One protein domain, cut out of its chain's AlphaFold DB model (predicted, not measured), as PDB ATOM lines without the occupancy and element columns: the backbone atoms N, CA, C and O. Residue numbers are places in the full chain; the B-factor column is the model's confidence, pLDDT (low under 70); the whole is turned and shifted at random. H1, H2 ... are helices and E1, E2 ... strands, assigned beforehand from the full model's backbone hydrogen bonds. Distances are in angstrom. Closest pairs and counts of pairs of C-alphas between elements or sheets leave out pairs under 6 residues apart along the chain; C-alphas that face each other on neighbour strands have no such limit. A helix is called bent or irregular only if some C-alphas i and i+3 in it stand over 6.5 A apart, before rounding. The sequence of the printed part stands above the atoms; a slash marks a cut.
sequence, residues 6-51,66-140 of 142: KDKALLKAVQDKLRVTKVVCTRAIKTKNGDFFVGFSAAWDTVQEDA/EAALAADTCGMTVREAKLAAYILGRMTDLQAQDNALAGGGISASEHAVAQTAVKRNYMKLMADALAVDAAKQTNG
ATOM      1  N   LYS A   6     223.221 241.702 190.128       86.38
ATOM      2  CA  LYS A   6     221.792 241.358 190.100       86.38
ATOM      3  C   LYS A   6     221.563 239.867 190.358       86.38
ATOM      4  O   LYS A   6     220.695 239.509 191.149       86.38
ATOM      5  N   ASP A   7     222.367 239.001 189.742       89.25
ATOM      6  CA  ASP A   7     222.272 237.551 189.943       89.25
ATOM      7  C   ASP A   7     222.618 237.156 191.379       89.25
ATOM      8  O   ASP A   7     221.929 236.335 191.982       89.25
ATOM      9  N   LYS A   8     223.658 237.769 191.958       87.94
ATOM     10  CA  LYS A   8     224.024 237.558 193.367       87.94
ATOM     11  C   LYS A   8     222.897 237.985 194.304       87.94
ATOM     12  O   LYS A   8     222.599 237.257 195.248       87.94
ATOM     13  N   ALA A   9     222.271 239.133 194.043       88.56
ATOM     14  CA  ALA A   9     221.148 239.621 194.836       88.56
ATOM     15  C   ALA A   9     219.949 238.662 194.769       88.56
ATOM     16  O   ALA A   9     219.368 238.348 195.806       88.56
ATOM     17  N   LEU A  10     219.632 238.129 193.584       87.94
ATOM     18  CA  LEU A  10     218.564 237.140 193.421       87.94
ATOM     19  C   LEU A  10     218.880 235.825 194.144       87.94
ATOM     20  O   LEU A  10     218.043 235.319 194.884       87.94
ATOM     21  N   LEU A  11     220.087 235.280 193.967       89.31
ATOM     22  CA  LEU A  11     220.514 234.062 194.664       89.31
ATOM     23  C   LEU A  11     220.428 234.233 196.183       89.31
ATOM     24  O   LEU A  11     219.952 233.334 196.872       89.31
ATOM     25  N   LYS A  12     220.842 235.400 196.691       89.12
ATOM     26  CA  LYS A  12     220.726 235.740 198.107       89.12
ATOM     27  C   LYS A  12     219.268 235.812 198.558       89.12
ATOM     28  O   LYS A  12     218.930 235.188 199.553       89.12
ATOM     29  N   ALA A  13     218.402 236.499 197.815       86.44
ATOM     30  CA  ALA A  13     216.983 236.595 198.148       86.44
ATOM     31  C   ALA A  13     216.296 235.218 198.179       86.44
ATOM     32  O   ALA A  13     215.505 234.943 199.076       86.44
ATOM     33  N   VAL A  14     216.628 234.332 197.232       86.56
ATOM     34  CA  VAL A  14     216.117 232.951 197.214       86.56
ATOM     35  C   VAL A  14     216.622 232.162 198.416       86.56
ATOM     36  O   VAL A  14     215.855 231.452 199.056       86.56
ATOM     37  N   GLN A  15     217.907 232.288 198.743       86.69
ATOM     38  CA  GLN A  15     218.480 231.619 199.905       86.69
ATOM     39  C   GLN A  15     217.857 232.110 201.218       86.69
ATOM     40  O   GLN A  15     217.558 231.287 202.077       86.69
ATOM     41  N   ASP A  16     217.640 233.416 201.367       86.06
ATOM     42  CA  ASP A  16     217.087 234.016 202.587       86.06
ATOM     43  C   ASP A  16     215.625 233.577 202.833       86.06
ATOM     44  O   ASP A  16     215.193 233.485 203.980       86.06
ATOM     45  N   LYS A  17     214.880 233.232 201.771       83.56
ATOM     46  CA  LYS A  17     213.514 232.681 201.845       83.56
ATOM     47  C   LYS A  17     213.458 231.162 202.060       83.56
ATOM     48  O   LYS A  17     212.373 230.617 202.265       83.56
ATOM     49  N   LEU A  18     214.587 230.451 202.008       82.19
ATOM     50  CA  LEU A  18     214.638 229.014 202.293       82.19
ATOM     51  C   LEU A  18     214.821 228.763 203.789       82.19
ATOM     52  O   LEU A  18     215.850 229.104 204.369       82.19
ATOM     53  N   ARG A  19     213.865 228.062 204.399       78.75
ATOM     54  CA  ARG A  19     213.945 227.619 205.794       78.75
ATOM     55  C   ARG A  19     214.064 226.107 205.843       78.75
ATOM     56  O   ARG A  19     213.121 225.396 205.517       78.75
ATOM     57  N   VAL A  20     215.218 225.587 206.259       75.81
ATOM     58  CA  VAL A  20     215.376 224.144 206.494       75.81
ATOM     59  C   VAL A  20     214.532 223.758 207.711       75.81
ATOM     60  O   VAL A  20     214.804 224.208 208.817       75.81
ATOM     61  N   THR A  21     213.502 222.939 207.507       74.44
ATOM     62  CA  THR A  21     212.552 222.528 208.557       74.44
ATOM     63  C   THR A  21     212.910 221.188 209.176       74.44
ATOM     64  O   THR A  21     212.592 220.929 210.334       74.44
ATOM     65  N   LYS A  22     213.589 220.327 208.417       63.56
ATOM     66  CA  LYS A  22     214.136 219.071 208.926       63.56
ATOM     67  C   LYS A  22     215.405 218.686 208.189       63.56
ATOM     68  O   LYS A  22     215.547 218.897 206.983       63.56
ATOM     69  N   VAL A  23     216.291 218.039 208.930       69.38
ATOM     70  CA  VAL A  23     217.417 217.289 208.382       69.38
ATOM     71  C   VAL A  23     217.009 215.819 208.391       69.38
ATOM     72  O   VAL A  23     216.659 215.266 209.428       69.38
ATOM     73  N   VAL A  24     216.972 215.212 207.216       59.16
ATOM     74  CA  VAL A  24     216.615 213.812 206.963       59.16
ATOM     75  C   VAL A  24     217.794 213.094 206.298       59.16
ATOM     76  O   VAL A  24     218.833 213.693 206.070       59.16
ATOM     77  N   CYS A  25     217.667 211.810 205.980       53.50
ATOM     78  CA  CYS A  25     218.710 211.022 205.319       53.50
ATOM     79  C   CYS A  25     218.229 210.615 203.917       53.50
ATOM     80  O   CYS A  25     217.542 209.606 203.796       53.50
ATOM     81  N   THR A  26     218.517 211.392 202.858       60.25
ATOM     82  CA  THR A  26     217.981 211.103 201.500       60.25
ATOM     83  C   THR A  26     219.013 211.008 200.370       60.25
ATOM     84  O   THR A  26     218.677 210.532 199.286       60.25
ATOM     85  N   ARG A  27     220.272 211.386 200.589       65.00
ATOM     86  CA  ARG A  27     221.388 211.210 199.649       65.00
ATOM     87  C   ARG A  27     222.455 210.327 200.241       65.00
ATOM     88  O   ARG A  27     222.938 210.647 201.314       65.00
ATOM     89  N   ALA A  28     222.838 209.285 199.513       66.06
ATOM     90  CA  ALA A  28     223.849 208.324 199.926       66.06
ATOM     91  C   ALA A  28     225.185 208.571 199.211       66.06
ATOM     92  O   ALA A  28     225.212 208.674 197.982       66.06
ATOM     93  N   ILE A  29     226.292 208.587 199.951       71.44
ATOM     94  CA  ILE A  29     227.629 208.353 199.393       71.44
ATOM     95  C   ILE A  29     227.985 206.908 199.676       71.44
ATOM     96  O   ILE A  29     228.153 206.527 200.833       71.44
ATOM     97  N   LYS A  30     228.110 206.122 198.608       77.06
ATOM     98  CA  LYS A  30     228.562 204.738 198.703       77.06
ATOM     99  C   LYS A  30     230.073 204.698 198.841       77.06
ATOM    100  O   LYS A  30     230.782 205.201 197.969       77.06
ATOM    101  N   THR A  31     230.559 204.078 199.906       73.56
ATOM    102  CA  THR A  31     231.993 203.866 200.137       73.56
ATOM    103  C   THR A  31     232.263 202.398 200.454       73.56
ATOM    104  O   THR A  31     231.343 201.625 200.713       73.56
ATOM    105  N   LYS A  32     233.539 201.995 200.468       71.69
ATOM    106  CA  LYS A  32     233.925 200.638 200.893       71.69
ATOM    107  C   LYS A  32     233.649 200.376 202.382       71.69
ATOM    108  O   LYS A  32     233.529 199.218 202.763       71.69
ATOM    109  N   ASN A  33     233.520 201.431 203.189       71.62
ATOM    110  CA  ASN A  33     233.339 201.355 204.642       71.62
ATOM    111  C   ASN A  33     231.877 201.582 205.074       71.62
ATOM    112  O   ASN A  33     231.605 201.706 206.265       71.62
ATOM    113  N   GLY A  34     230.944 201.645 204.119       66.25
ATOM    114  CA  GLY A  34     229.520 201.867 204.367       66.25
ATOM    115  C   GLY A  34     228.934 203.025 203.561       66.25
ATOM    116  O   GLY A  34     229.644 203.743 202.848       66.25
ATOM    117  N   ASP A  35     227.621 203.197 203.685       72.00
ATOM    118  CA  ASP A  35     226.865 204.249 203.009       72.00
ATOM    119  C   ASP A  35     226.589 205.410 203.979       72.00
ATOM    120  O   ASP A  35     226.124 205.199 205.101       72.00
ATOM    121  N   PHE A  36     226.850 206.646 203.544       67.94
ATOM    122  CA  PHE A  36     226.628 207.857 204.347       67.94
ATOM    123  C   PHE A  36     225.456 208.661 203.811       67.94
ATOM    124  O   PHE A  36     225.445 208.984 202.625       67.94
ATOM    125  N   PHE A  37     224.502 209.016 204.678       63.25
ATOM    126  CA  PHE A  37     223.230 209.604 204.259       63.25
ATOM    127  C   PHE A  37     223.014 211.044 204.753       63.25
ATOM    128  O   PHE A  37     223.210 211.313 205.935       63.25
ATOM    129  N   VAL A  38     222.556 211.950 203.875       59.66
ATOM    130  CA  VAL A  38     222.108 213.320 204.223       59.66
ATOM    131  C   VAL A  38     220.968 213.783 203.326       59.66
ATOM    132  O   VAL A  38     220.931 213.498 202.141       59.66
ATOM    133  N   GLY A  39     220.024 214.523 203.871       58.53
ATOM    134  CA  GLY A  39     218.893 215.112 203.184       58.53
ATOM    135  C   GLY A  39     218.415 216.335 203.942       58.53
ATOM    136  O   GLY A  39     218.385 216.344 205.166       58.53
ATOM    137  N   PHE A  40     218.005 217.372 203.235       57.06
ATOM    138  CA  PHE A  40     217.308 218.494 203.851       57.06
ATOM    139  C   PHE A  40     215.882 218.520 203.322       57.06
ATOM    140  O   PHE A  40     215.642 218.256 202.143       57.06
ATOM    141  N   SER A  41     214.921 218.831 204.180       66.00
ATOM    142  CA  SER A  41     213.646 219.362 203.711       66.00
ATOM    143  C   SER A  41     213.554 220.804 204.146       66.00
ATOM    144  O   SER A  41     213.865 221.147 205.287       66.00
ATOM    145  N   ALA A  42     213.173 221.639 203.195       58.56
ATOM    146  CA  ALA A  42     213.034 223.060 203.392       58.56
ATOM    147  C   ALA A  42     211.595 223.459 203.089       58.56
ATOM    148  O   ALA A  42     210.984 222.931 202.159       58.56
ATOM    149  N   ALA A  43     211.081 224.379 203.892       65.06
ATOM    150  CA  ALA A  43     209.922 225.175 203.556       65.06
ATOM    151  C   ALA A  43     210.402 226.470 202.896       65.06
ATOM    152  O   ALA A  43     211.476 226.995 203.212       65.06
ATOM    153  N   TRP A  44     209.609 226.966 201.960       69.81
ATOM    154  CA  TRP A  44     209.731 228.339 201.497       69.81
ATOM    155  C   TRP A  44     209.027 229.246 202.506       69.81
ATOM    156  O   TRP A  44     208.099 228.786 203.169       69.81
ATOM    157  N   ASP A  45     209.484 230.489 202.657       63.47
ATOM    158  CA  ASP A  45     208.834 231.479 203.519       63.47
ATOM    159  C   ASP A  45     207.463 231.855 202.944       63.47
ATOM    160  O   ASP A  45     207.305 232.819 202.198       63.47
ATOM    161  N   THR A  46     206.498 230.988 203.223       53.16
ATOM    162  CA  THR A  46     205.090 231.139 202.906       53.16
ATOM    163  C   THR A  46     204.355 231.248 204.222       53.16
ATOM    164  O   THR A  46     204.416 230.313 205.028       53.16
ATOM    165  N   VAL A  47     203.629 232.341 204.436       52.56
ATOM    166  CA  VAL A  47     202.523 232.316 205.388       52.56
ATOM    167  C   VAL A  47     201.486 231.402 204.744       52.56
ATOM    168  O   VAL A  47     200.730 231.807 203.870       52.56
ATOM    169  N   GLN A  48     201.525 230.107 205.063       47.75
ATOM    170  CA  GLN A  48     200.356 229.279 204.817       47.75
ATOM    171  C   GLN A  48     199.326 229.742 205.839       47.75
ATOM    172  O   GLN A  48     199.339 229.282 206.979       47.75
ATOM    173  N   GLU A  49     198.451 230.656 205.424       44.88
ATOM    174  CA  GLU A  49     197.134 230.857 206.026       44.88
ATOM    175  C   GLU A  49     196.315 229.567 205.822       44.88
ATOM    176  O   GLU A  49     195.285 229.548 205.156       44.88
ATOM    177  N   ASP A  50     196.777 228.436 206.362       45.72
ATOM    178  CA  ASP A  50     195.903 227.299 206.629       45.72
ATOM    179  C   ASP A  50     195.148 227.614 207.922       45.72
ATOM    180  O   ASP A  50     195.313 226.987 208.971       45.72
ATOM    181  N   ALA A  51     194.323 228.658 207.852       45.34
ATOM    182  CA  ALA A  51     193.268 228.925 208.808       45.34
ATOM    183  C   ALA A  51     192.131 227.907 208.592       45.34
ATOM    184  O   ALA A  51     190.986 228.261 208.342       45.34
ATOM    185  N   GLU A  66     192.331 243.648 197.306       39.56
ATOM    186  CA  GLU A  66     193.057 243.459 196.026       39.56
ATOM    187  C   GLU A  66     194.537 243.876 196.087       39.56
ATOM    188  O   GLU A  66     195.395 243.215 195.504       39.56
ATOM    189  N   ALA A  67     194.883 244.903 196.876       41.47
ATOM    190  CA  ALA A  67     196.275 245.328 197.063       41.47
ATOM    191  C   ALA A  67     197.040 244.460 198.084       41.47
ATOM    192  O   ALA A  67     198.252 244.283 197.950       41.47
ATOM    193  N   ALA A  68     196.346 243.883 199.072       41.19
ATOM    194  CA  ALA A  68     196.953 242.998 200.068       41.19
ATOM    195  C   ALA A  68     197.313 241.618 199.484       41.19
ATOM    196  O   ALA A  68     198.398 241.107 199.744       41.19
ATOM    197  N   LEU A  69     196.470 241.067 198.604       41.12
ATOM    198  CA  LEU A  69     196.712 239.778 197.936       41.12
ATOM    199  C   LEU A  69     197.900 239.811 196.958       41.12
ATOM    200  O   LEU A  69     198.568 238.798 196.762       41.12
ATOM    201  N   ALA A  70     198.210 240.971 196.370       40.00
ATOM    202  CA  ALA A  70     199.373 241.134 195.492       40.00
ATOM    203  C   ALA A  70     200.706 241.255 196.260       40.00
ATOM    204  O   ALA A  70     201.754 240.895 195.725       40.00
ATOM    205  N   ALA A  71     200.679 241.729 197.513       44.72
ATOM    206  CA  ALA A  71     201.834 241.698 198.417       44.72
ATOM    207  C   ALA A  71     202.072 240.298 199.024       44.72
ATOM    208  O   ALA A  71     203.159 240.025 199.532       44.72
ATOM    209  N   ASP A  72     201.071 239.421 198.917       44.50
ATOM    210  CA  ASP A  72     200.974 238.108 199.559       44.50
ATOM    211  C   ASP A  72     201.043 236.934 198.566       44.50
ATOM    212  O   ASP A  72     200.610 235.813 198.834       44.50
ATOM    213  N   THR A  73     201.648 237.135 197.390       48.72
ATOM    214  CA  THR A  73     202.058 235.987 196.575       48.72
ATOM    215  C   THR A  73     203.261 235.318 197.243       48.72
ATOM    216  O   THR A  73     204.401 235.465 196.797       48.72
ATOM    217  N   CYS A  74     203.002 234.547 198.302       58.38
ATOM    218  CA  CYS A  74     203.875 233.561 198.948       58.38
ATOM    219  C   CYS A  74     204.221 232.393 197.993       58.38
ATOM    220  O   CYS A  74     204.309 231.229 198.373       58.38
ATOM    221  N   GLY A  75     204.382 232.680 196.704       60.47
ATOM    222  CA  GLY A  75     204.700 231.732 195.653       60.47
ATOM    223  C   GLY A  75     206.161 231.841 195.249       60.47
ATOM    224  O   GLY A  75     206.825 232.856 195.454       60.47
ATOM    225  N   MET A  76     206.664 230.775 194.642       72.56
ATOM    226  CA  MET A  76     207.975 230.772 194.017       72.56
ATOM    227  C   MET A  76     207.780 230.789 192.506       72.56
ATOM    228  O   MET A  76     207.048 229.956 191.966       72.56
ATOM    229  N   THR A  77     208.434 231.709 191.798       80.88
ATOM    230  CA  THR A  77     208.497 231.593 190.337       80.88
ATOM    231  C   THR A  77     209.213 230.291 189.965       80.88
ATOM    232  O   THR A  77     210.063 229.793 190.705       80.88
ATOM    233  N   VAL A  78     208.936 229.733 188.782       77.50
ATOM    234  CA  VAL A  78     209.625 228.512 188.310       77.50
ATOM    235  C   VAL A  78     211.152 228.693 188.301       77.50
ATOM    236  O   VAL A  78     211.899 227.744 188.545       77.50
ATOM    237  N   ARG A  79     211.626 229.921 188.056       82.31
ATOM    238  CA  ARG A  79     213.045 230.284 188.132       82.31
ATOM    239  C   ARG A  79     213.573 230.166 189.557       82.31
ATOM    240  O   ARG A  79     214.554 229.459 189.779       82.31
ATOM    241  N   GLU A  80     212.927 230.829 190.509       82.50
ATOM    242  CA  GLU A  80     213.308 230.763 191.921       82.50
ATOM    243  C   GLU A  80     213.247 229.320 192.439       82.50
ATOM    244  O   GLU A  80     214.166 228.910 193.136       82.50
ATOM    245  N   ALA A  81     212.275 228.509 192.000       81.62
ATOM    246  CA  ALA A  81     212.157 227.091 192.365       81.62
ATOM    247  C   ALA A  81     213.362 226.268 191.917       81.62
ATOM    248  O   ALA A  81     213.905 225.473 192.689       81.62
ATOM    249  N   LYS A  82     213.839 226.485 190.687       85.25
ATOM    250  CA  LYS A  82     215.061 225.837 190.198       85.25
ATOM    251  C   LYS A  82     216.288 226.290 190.983       85.25
ATOM    252  O   LYS A  82     217.094 225.451 191.381       85.25
ATOM    253  N   LEU A  83     216.423 227.593 191.229       88.56
ATOM    254  CA  LEU A  83     217.542 228.137 192.001       88.56
ATOM    255  C   LEU A  83     217.542 227.599 193.436       88.56
ATOM    256  O   LEU A  83     218.577 227.132 193.908       88.56
ATOM    257  N   ALA A  84     216.384 227.574 194.088       87.00
ATOM    258  CA  ALA A  84     216.194 227.017 195.418       87.00
ATOM    259  C   ALA A  84     216.589 225.536 195.471       87.00
ATOM    260  O   ALA A  84     217.351 225.129 196.350       87.00
ATOM    261  N   ALA A  85     216.150 224.741 194.489       85.94
ATOM    262  CA  ALA A  85     216.519 223.333 194.380       85.94
ATOM    263  C   ALA A  85     218.036 223.139 194.209       85.94
ATOM    264  O   ALA A  85     218.615 222.248 194.832       85.94
ATOM    265  N   TYR A  86     218.706 223.977 193.411       92.38
ATOM    266  CA  TYR A  86     220.161 223.912 193.246       92.38
ATOM    267  C   TYR A  86     220.926 224.349 194.495       92.38
ATOM    268  O   TYR A  86     221.929 223.723 194.838       92.38
ATOM    269  N   ILE A  87     220.460 225.385 195.194       90.38
ATOM    270  CA  ILE A  87     221.053 225.840 196.457       90.38
ATOM    271  C   ILE A  87     220.949 224.726 197.504       90.38
ATOM    272  O   ILE A  87     221.968 224.305 198.060       90.38
ATOM    273  N   LEU A  88     219.744 224.190 197.714       88.81
ATOM    274  CA  LEU A  88     219.495 223.132 198.691       88.81
ATOM    275  C   LEU A  88     220.222 221.831 198.326       88.81
ATOM    276  O   LEU A  88     220.833 221.190 199.185       88.81
ATOM    277  N   GLY A  89     220.216 221.459 197.043       87.62
ATOM    278  CA  GLY A  89     220.940 220.296 196.530       87.62
ATOM    279  C   GLY A  89     222.442 220.403 196.782       87.62
ATOM    280  O   GLY A  89     223.041 219.476 197.322       87.62
ATOM    281  N   ARG A  90     223.041 221.568 196.504       92.19
ATOM    282  CA  ARG A  90     224.460 221.826 196.790       92.19
ATOM    283  C   ARG A  90     224.779 221.663 198.274       92.19
ATOM    284  O   ARG A  90     225.799 221.064 198.597       92.19
ATOM    285  N   MET A  91     223.952 222.213 199.165       90.12
ATOM    286  CA  MET A  91     224.157 222.086 200.614       90.12
ATOM    287  C   MET A  91     224.088 220.625 201.059       90.12
ATOM    288  O   MET A  91     224.953 220.169 201.801       90.12
ATOM    289  N   THR A  92     223.096 219.889 200.555       87.94
ATOM    290  CA  THR A  92     222.901 218.463 200.850       87.94
ATOM    291  C   THR A  92     224.114 217.639 200.423       87.94
ATOM    292  O   THR A  92     224.635 216.849 201.206       87.94
ATOM    293  N   ASP A  93     224.598 217.851 199.199       89.50
ATOM    294  CA  ASP A  93     225.704 217.076 198.636       89.50
ATOM    295  C   ASP A  93     227.033 217.385 199.336       89.50
ATOM    296  O   ASP A  93     227.824 216.476 199.579       89.50
ATOM    297  N   LEU A  94     227.282 218.653 199.691       91.88
ATOM    298  CA  LEU A  94     228.468 219.028 200.466       91.88
ATOM    299  C   LEU A  94     228.443 218.403 201.862       91.88
ATOM    300  O   LEU A  94     229.428 217.793 202.265       91.88
ATOM    301  N   GLN A  95     227.304 218.470 202.551       90.69
ATOM    302  CA  GLN A  95     227.166 217.878 203.878       90.69
ATOM    303  C   GLN A  95     227.297 216.348 203.842       90.69
ATOM    304  O   GLN A  95     227.863 215.758 204.759       90.69
ATOM    305  N   ALA A  96     226.820 215.689 202.781       88.31
ATOM    306  CA  ALA A  96     227.036 214.256 202.604       88.31
ATOM    307  C   ALA A  96     228.537 213.926 202.543       88.31
ATOM    308  O   ALA A  96     228.984 212.999 203.218       88.31
ATOM    309  N   GLN A  97     229.321 214.705 201.784       91.38
ATOM    310  CA  GLN A  97     230.776 214.531 201.696       91.38
ATOM    311  C   GLN A  97     231.448 214.761 203.051       91.38
ATOM    312  O   GLN A  97     232.325 213.990 203.435       91.38
ATOM    313  N   ASP A  98     231.008 215.774 203.796       91.75
ATOM    314  CA  ASP A  98     231.525 216.058 205.136       91.75
ATOM    315  C   ASP A  98     231.247 214.901 206.104       91.75
ATOM    316  O   ASP A  98     232.150 214.483 206.827       91.75
ATOM    317  N   ASN A  99     230.051 214.306 206.055       90.12
ATOM    318  CA  ASN A  99     229.719 213.126 206.855       90.12
ATOM    319  C   ASN A  99     230.555 211.899 206.455       90.12
ATOM    320  O   ASN A  99     231.004 211.159 207.330       90.12
ATOM    321  N   ALA A 100     230.789 211.689 205.157       88.00
ATOM    322  CA  ALA A 100     231.621 210.588 204.676       88.00
ATOM    323  C   ALA A 100     233.088 210.740 205.105       88.00
ATOM    324  O   ALA A 100     233.715 209.753 205.486       88.00
ATOM    325  N   LEU A 101     233.634 211.961 205.085       91.81
ATOM    326  CA  LEU A 101     234.975 212.237 205.603       91.81
ATOM    327  C   LEU A 101     235.027 212.036 207.122       91.81
ATOM    328  O   LEU A 101     235.909 211.338 207.618       91.81
ATOM    329  N   ALA A 102     234.074 212.615 207.857       90.00
ATOM    330  CA  ALA A 102     234.015 212.529 209.315       90.00
ATOM    331  C   ALA A 102     233.865 211.081 209.809       90.00
ATOM    332  O   ALA A 102     234.452 210.711 210.822       90.00
ATOM    333  N   GLY A 103     233.123 210.251 209.074       87.94
ATOM    334  CA  GLY A 103     232.973 208.826 209.357       87.94
ATOM    335  C   GLY A 103     234.131 207.944 208.879       87.94
ATOM    336  O   GLY A 103     234.051 206.729 209.031       87.94
ATOM    337  N   GLY A 104     235.182 208.509 208.271       88.06
ATOM    338  CA  GLY A 104     236.314 207.742 207.735       88.06
ATOM    339  C   GLY A 104     235.971 206.885 206.506       88.06
ATOM    340  O   GLY A 104     236.676 205.925 206.193       88.06
ATOM    341  N   GLY A 105     234.875 207.201 205.814       87.31
ATOM    342  CA  GLY A 105     234.435 206.514 204.599       87.31
ATOM    343  C   GLY A 105     235.236 206.881 203.351       87.31
ATOM    344  O   GLY A 105     235.359 206.066 202.439       87.31
ATOM    345  N   ILE A 106     235.782 208.098 203.320       91.31
ATOM    346  CA  ILE A 106     236.619 208.626 202.234       91.31
ATOM    347  C   ILE A 106     237.868 209.309 202.795       91.31
ATOM    348  O   ILE A 106     237.883 209.776 203.935       91.31
ATOM    349  N   SER A 107     238.916 209.393 201.979       94.00
ATOM    350  CA  SER A 107     240.133 210.136 202.314       94.00
ATOM    351  C   SER A 107     239.954 211.653 202.159       94.00
ATOM    352  O   SER A 107     239.090 212.136 201.424       94.00
ATOM    353  N   ALA A 108     240.822 212.432 202.812       94.75
ATOM    354  CA  ALA A 108     240.806 213.895 202.712       94.75
ATOM    355  C   ALA A 108     241.058 214.405 201.277       94.75
ATOM    356  O   ALA A 108     240.515 215.436 200.878       94.75
ATOM    357  N   SER A 109     241.854 213.684 200.481       95.12
ATOM    358  CA  SER A 109     242.103 214.036 199.079       95.12
ATOM    359  C   SER A 109     240.864 213.805 198.210       95.12
ATOM    360  O   SER A 109     240.498 214.687 197.430       95.12
ATOM    361  N   GLU A 110     240.179 212.671 198.373       92.62
ATOM    362  CA  GLU A 110     238.914 212.377 197.684       92.62
ATOM    363  C   GLU A 110     237.834 213.400 198.044       92.62
ATOM    364  O   GLU A 110     237.163 213.930 197.154       92.62
ATOM    365  N   HIS A 111     237.719 213.742 199.329       93.69
ATOM    366  CA  HIS A 111     236.802 214.770 199.818       93.69
ATOM    367  C   HIS A 111     237.051 216.136 199.167       93.69
ATOM    368  O   HIS A 111     236.119 216.745 198.635       93.69
ATOM    369  N   ALA A 112     238.305 216.597 199.122       95.06
ATOM    370  CA  ALA A 112     238.656 217.890 198.530       95.06
ATOM    371  C   ALA A 112     238.314 217.963 197.029       95.06
ATOM    372  O   ALA A 112     237.782 218.974 196.541       95.06
ATOM    373  N   VAL A 113     238.575 216.879 196.291       95.38
ATOM    374  CA  VAL A 113     238.230 216.763 194.866       95.38
ATOM    375  C   VAL A 113     236.711 216.767 194.679       95.38
ATOM    376  O   VAL A 113     236.194 217.536 193.858       95.38
ATOM    377  N   ALA A 114     235.984 215.972 195.467       92.12
ATOM    378  CA  ALA A 114     234.530 215.872 195.395       92.12
ATOM    379  C   ALA A 114     233.846 217.206 195.728       92.12
ATOM    380  O   ALA A 114     233.001 217.670 194.958       92.12
ATOM    381  N   GLN A 115     234.259 217.888 196.802       94.31
ATOM    382  CA  GLN A 115     233.732 219.206 197.160       94.31
ATOM    383  C   GLN A 115     233.928 220.230 196.035       94.31
ATOM    384  O   GLN A 115     233.020 221.010 195.730       94.31
ATOM    385  N   THR A 116     235.105 220.238 195.407       95.38
ATOM    386  CA  THR A 116     235.406 221.154 194.298       95.38
ATOM    387  C   THR A 116     234.497 220.877 193.102       95.38
ATOM    388  O   THR A 116     233.932 221.808 192.518       95.38
ATOM    389  N   ALA A 117     234.294 219.602 192.764       94.00
ATOM    390  CA  ALA A 117     233.405 219.192 191.684       94.00
ATOM    391  C   ALA A 117     231.941 219.572 191.963       94.00
ATOM    392  O   ALA A 117     231.309 220.179 191.098       94.00
ATOM    393  N   VAL A 118     231.427 219.295 193.168       94.06
ATOM    394  CA  VAL A 118     230.062 219.660 193.593       94.06
ATOM    395  C   VAL A 118     229.859 221.169 193.471       94.06
ATOM    396  O   VAL A 118     228.944 221.615 192.775       94.06
ATOM    397  N   LYS A 119     230.752 221.977 194.062       94.06
ATOM    398  CA  LYS A 119     230.668 223.447 193.991       94.06
ATOM    399  C   LYS A 119     230.639 223.926 192.543       94.06
ATOM    400  O   LYS A 119     229.759 224.701 192.178       94.06
ATOM    401  N   ARG A 120     231.556 223.438 191.705       95.12
ATOM    402  CA  ARG A 120     231.635 223.811 190.286       95.12
ATOM    403  C   ARG A 120     230.366 223.444 189.514       95.12
ATOM    404  O   ARG A 120     229.893 224.255 188.724       95.12
ATOM    405  N   ASN A 121     229.839 222.239 189.705       94.69
ATOM    406  CA  ASN A 121     228.707 221.737 188.929       94.69
ATOM    407  C   ASN A 121     227.418 222.496 189.267       94.69
ATOM    408  O   ASN A 121     226.744 222.971 188.358       94.69
ATOM    409  N   TYR A 122     227.124 222.711 190.552       94.00
ATOM    410  CA  TYR A 122     225.956 223.506 190.947       94.00
ATOM    411  C   TYR A 122     226.079 224.977 190.538       94.00
ATOM    412  O   TYR A 122     225.085 225.577 190.144       94.00
ATOM    413  N   MET A 123     227.287 225.551 190.560       93.19
ATOM    414  CA  MET A 123     227.511 226.909 190.045       93.19
ATOM    415  C   MET A 123     227.173 227.027 188.554       93.19
ATOM    416  O   MET A 123     226.607 228.036 188.148       93.19
ATOM    417  N   LYS A 124     227.484 226.002 187.747       92.88
ATOM    418  CA  LYS A 124     227.096 225.957 186.327       92.88
ATOM    419  C   LYS A 124     225.579 225.870 186.162       92.88
ATOM    420  O   LYS A 124     225.015 226.696 185.463       92.88
ATOM    421  N   LEU A 125     224.922 224.954 186.876       91.69
ATOM    422  CA  LEU A 125     223.461 224.803 186.817       91.69
ATOM    423  C   LEU A 125     222.723 226.091 187.212       91.69
ATOM    424  O   LEU A 125     221.746 226.470 186.570       91.69
ATOM    425  N   MET A 126     223.210 226.790 188.241       92.88
ATOM    426  CA  MET A 126     222.676 228.097 188.624       92.88
ATOM    427  C   MET A 126     222.913 229.145 187.532       92.88
ATOM    428  O   MET A 126     221.988 229.877 187.201       92.88
ATOM    429  N   ALA A 127     224.110 229.202 186.939       90.94
ATOM    430  CA  ALA A 127     224.397 230.123 185.838       90.94
ATOM    431  C   ALA A 127     223.489 229.877 184.623       90.94
ATOM    432  O   ALA A 127     222.932 230.828 184.082       90.94
ATOM    433  N   ASP A 128     223.271 228.616 184.251       89.25
ATOM    434  CA  ASP A 128     222.398 228.248 183.136       89.25
ATOM    435  C   ASP A 128     220.943 228.659 183.414       89.25
ATOM    436  O   ASP A 128     220.283 229.251 182.559       89.25
ATOM    437  N   ALA A 129     220.450 228.435 184.638       87.44
ATOM    438  CA  ALA A 129     219.106 228.856 185.038       87.44
ATOM    439  C   ALA A 129     218.918 230.381 185.046       87.44
ATOM    440  O   ALA A 129     217.803 230.856 184.839       87.44
ATOM    441  N   LEU A 130     219.986 231.148 185.268       87.31
ATOM    442  CA  LEU A 130     219.963 232.607 185.172       87.31
ATOM    443  C   LEU A 130     220.043 233.083 183.709       87.31
ATOM    444  O   LEU A 130     219.398 234.067 183.353       87.31
ATOM    445  N   ALA A 131     220.790 232.376 182.853       83.00
ATOM    446  CA  ALA A 131     221.019 232.748 181.455       83.00
ATOM    447  C   ALA A 131     219.819 232.475 180.529       83.00
ATOM    448  O   ALA A 131     219.562 233.265 179.619       83.00
ATOM    449  N   VAL A 132     219.065 231.392 180.757       70.25
ATOM    450  CA  VAL A 132     217.907 231.001 179.920       70.25
ATOM    451  C   VAL A 132     216.840 232.103 179.831       70.25
ATOM    452  O   VAL A 132     216.174 232.223 178.803       70.25
ATOM    453  N   ASP A 133     216.704 232.944 180.855       59.00
ATOM    454  CA  ASP A 133     215.712 234.023 180.864       59.00
ATOM    455  C   ASP A 133     216.220 235.338 180.263       59.00
ATOM    456  O   ASP A 133     215.413 236.091 179.716       59.00
ATOM    457  N   ALA A 134     217.534 235.596 180.263       57.78
ATOM    458  CA  ALA A 134     218.092 236.747 179.548       57.78
ATOM    459  C   ALA A 134     217.747 236.679 178.048       57.78
ATOM    460  O   ALA A 134     217.381 237.686 177.451       57.78
ATOM    461  N   ALA A 135     217.764 235.469 177.477       57.12
ATOM    462  CA  ALA A 135     217.377 235.211 176.091       57.12
ATOM    463  C   ALA A 135     215.855 235.286 175.839       57.12
ATOM    464  O   ALA A 135     215.428 235.556 174.716       57.12
ATOM    465  N   LYS A 136     215.015 235.056 176.860       53.97
ATOM    466  CA  LYS A 136     213.552 235.197 176.743       53.97
ATOM    467  C   LYS A 136     213.092 236.650 176.857       53.97
ATOM    468  O   LYS A 136     212.168 237.034 176.149       53.97
ATOM    469  N   GLN A 137     213.739 237.461 177.695       52.19
ATOM    470  CA  GLN A 137     213.413 238.887 177.835       52.19
ATOM    471  C   GLN A 137     213.758 239.700 176.575       52.19
ATOM    472  O   GLN A 137     213.035 240.634 176.238       52.19
ATOM    473  N   THR A 138     214.799 239.317 175.829       52.19
ATOM    474  CA  THR A 138     215.172 239.969 174.560       52.19
ATOM    475  C   THR A 138     214.215 239.680 173.400       52.19
ATOM    476  O   THR A 138     214.095 240.510 172.508       52.19
ATOM    477  N   ASN A 139     213.505 238.547 173.409       52.75
ATOM    478  CA  ASN A 139     212.629 238.132 172.301       52.75
ATOM    479  C   ASN A 139     211.161 238.574 172.456       52.75
ATOM    480  O   ASN A 139     210.362 238.331 171.558       52.75
ATOM    481  N   GLY A 140     210.792 239.185 173.586       47.56
ATOM    482  CA  GLY A 140     209.439 239.698 173.847       47.56
ATOM    483  C   GLY A 140     209.281 241.209 173.650       47.56
ATOM    484  O   GLY A 140     208.242 241.753 174.001       47.56
TER     485      GLY A 140
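Overview. This is residues 6 to 51 and 66 to 140 of the 142 residues of an uncharacterized protein of Spirochaetes bacterium GWB1_59_5 (UniProt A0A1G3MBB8). A flat, loose slab in three layers: helix H3 lies in the middle, the long helix H4 runs back along one side of it, and the two-stranded hairpin E1 and E2 packs along its other side. H1 is set steeply across H3 at residues 80 to 87, while residues 66 to 71, which hold H2, and residues 134 to 140, the last turns of H4 and the end of the printed part, stick out. The printed part has 121 residues with four named helices and two named strands, in the order H1 E1 E2 H2 H3 H4; the sheet, E1 - E2, is antiparallel, and the class is mixed, helices and strands. The radius of gyration of the C-alphas is 17.8 A, and the spans are 59 by 42 by 18 A.

Along the chain. H1, residues 6 to 16, begins at C-alpha 6 at (221.792, 241.358, 190.100) and is 15.2 A long. E1, residues 18 to 31, covers 30.6 A and bends by 85 degrees at residue 21. E2, residues 34 to 44, covers 33.2 A. After the cut comes H2, residues 67 to 71, 6.8 A long. H3, residues 78 to 102, is 35.9 A long and begins at C-alpha 78 at (209.625, 228.512, 188.310). H4, residues 108 to 138, is 46.1 A long and ends at C-alpha 138 at (215.172, 239.969, 174.560); it is neither bent nor irregular, but only just: C-alphas 130 and 133 are 6.2 A apart.

Arrangement. H1 touches H3 with residues 80 to 87 of H3 alone, closest at the C-alphas of Val 14 and Ala 84, 6.2 A, at a steep tilt of 66 degrees, the same way. H1 and H4 are close but not clearly touching; their closest C-alphas, Asp 7 and Leu 130, are 7.2 A apart. E1 and E2 form a hairpin, antiparallel at 161 degrees, with N 24 and O 39 at 2.7 A and N 39 and O 24 at 2.6 A, within hydrogen-bond range. The closest C-alphas of E2 and H3 are those of Val 38 and Ala 96, 5.3 A; those of E1 and H3 are Ile 29 and Ala 96, 6.7 A. H3 and H4 form a helical hairpin and touch, closest at the C-alphas of Leu 83 and Met 126, 6.1 A, at a shallow tilt of 3 degrees, opposite ways. H4 is apart from E1 and E2, and H2 is apart from H1, E1, H3 and H4. Every O i to N i+4 pair is within hydrogen-bond range in H1 and H3, against 23 of 27 in H4 and 0 of 1 in H2, where 1 of 2 O i to N i+3 pairs is within range.

Size, cuts and confidence. The two C-alphas farthest apart, those of Lys 32 and Glu 66, are 59.4 A apart. Residues 52 to 65 are cut out, and C-alphas 51 and 66 are 19.4 A apart across the cut. Of the links that are printed whole, H1 to E1, E1 to E2 and H3 to H4 are tight, and H2 to H3 is short. The mean pLDDT of the printed part is 76.1; it is under 70 at residues 22 to 28, 34, 36 to 51, 66 to 75 and 133 to 140 of this predicted model.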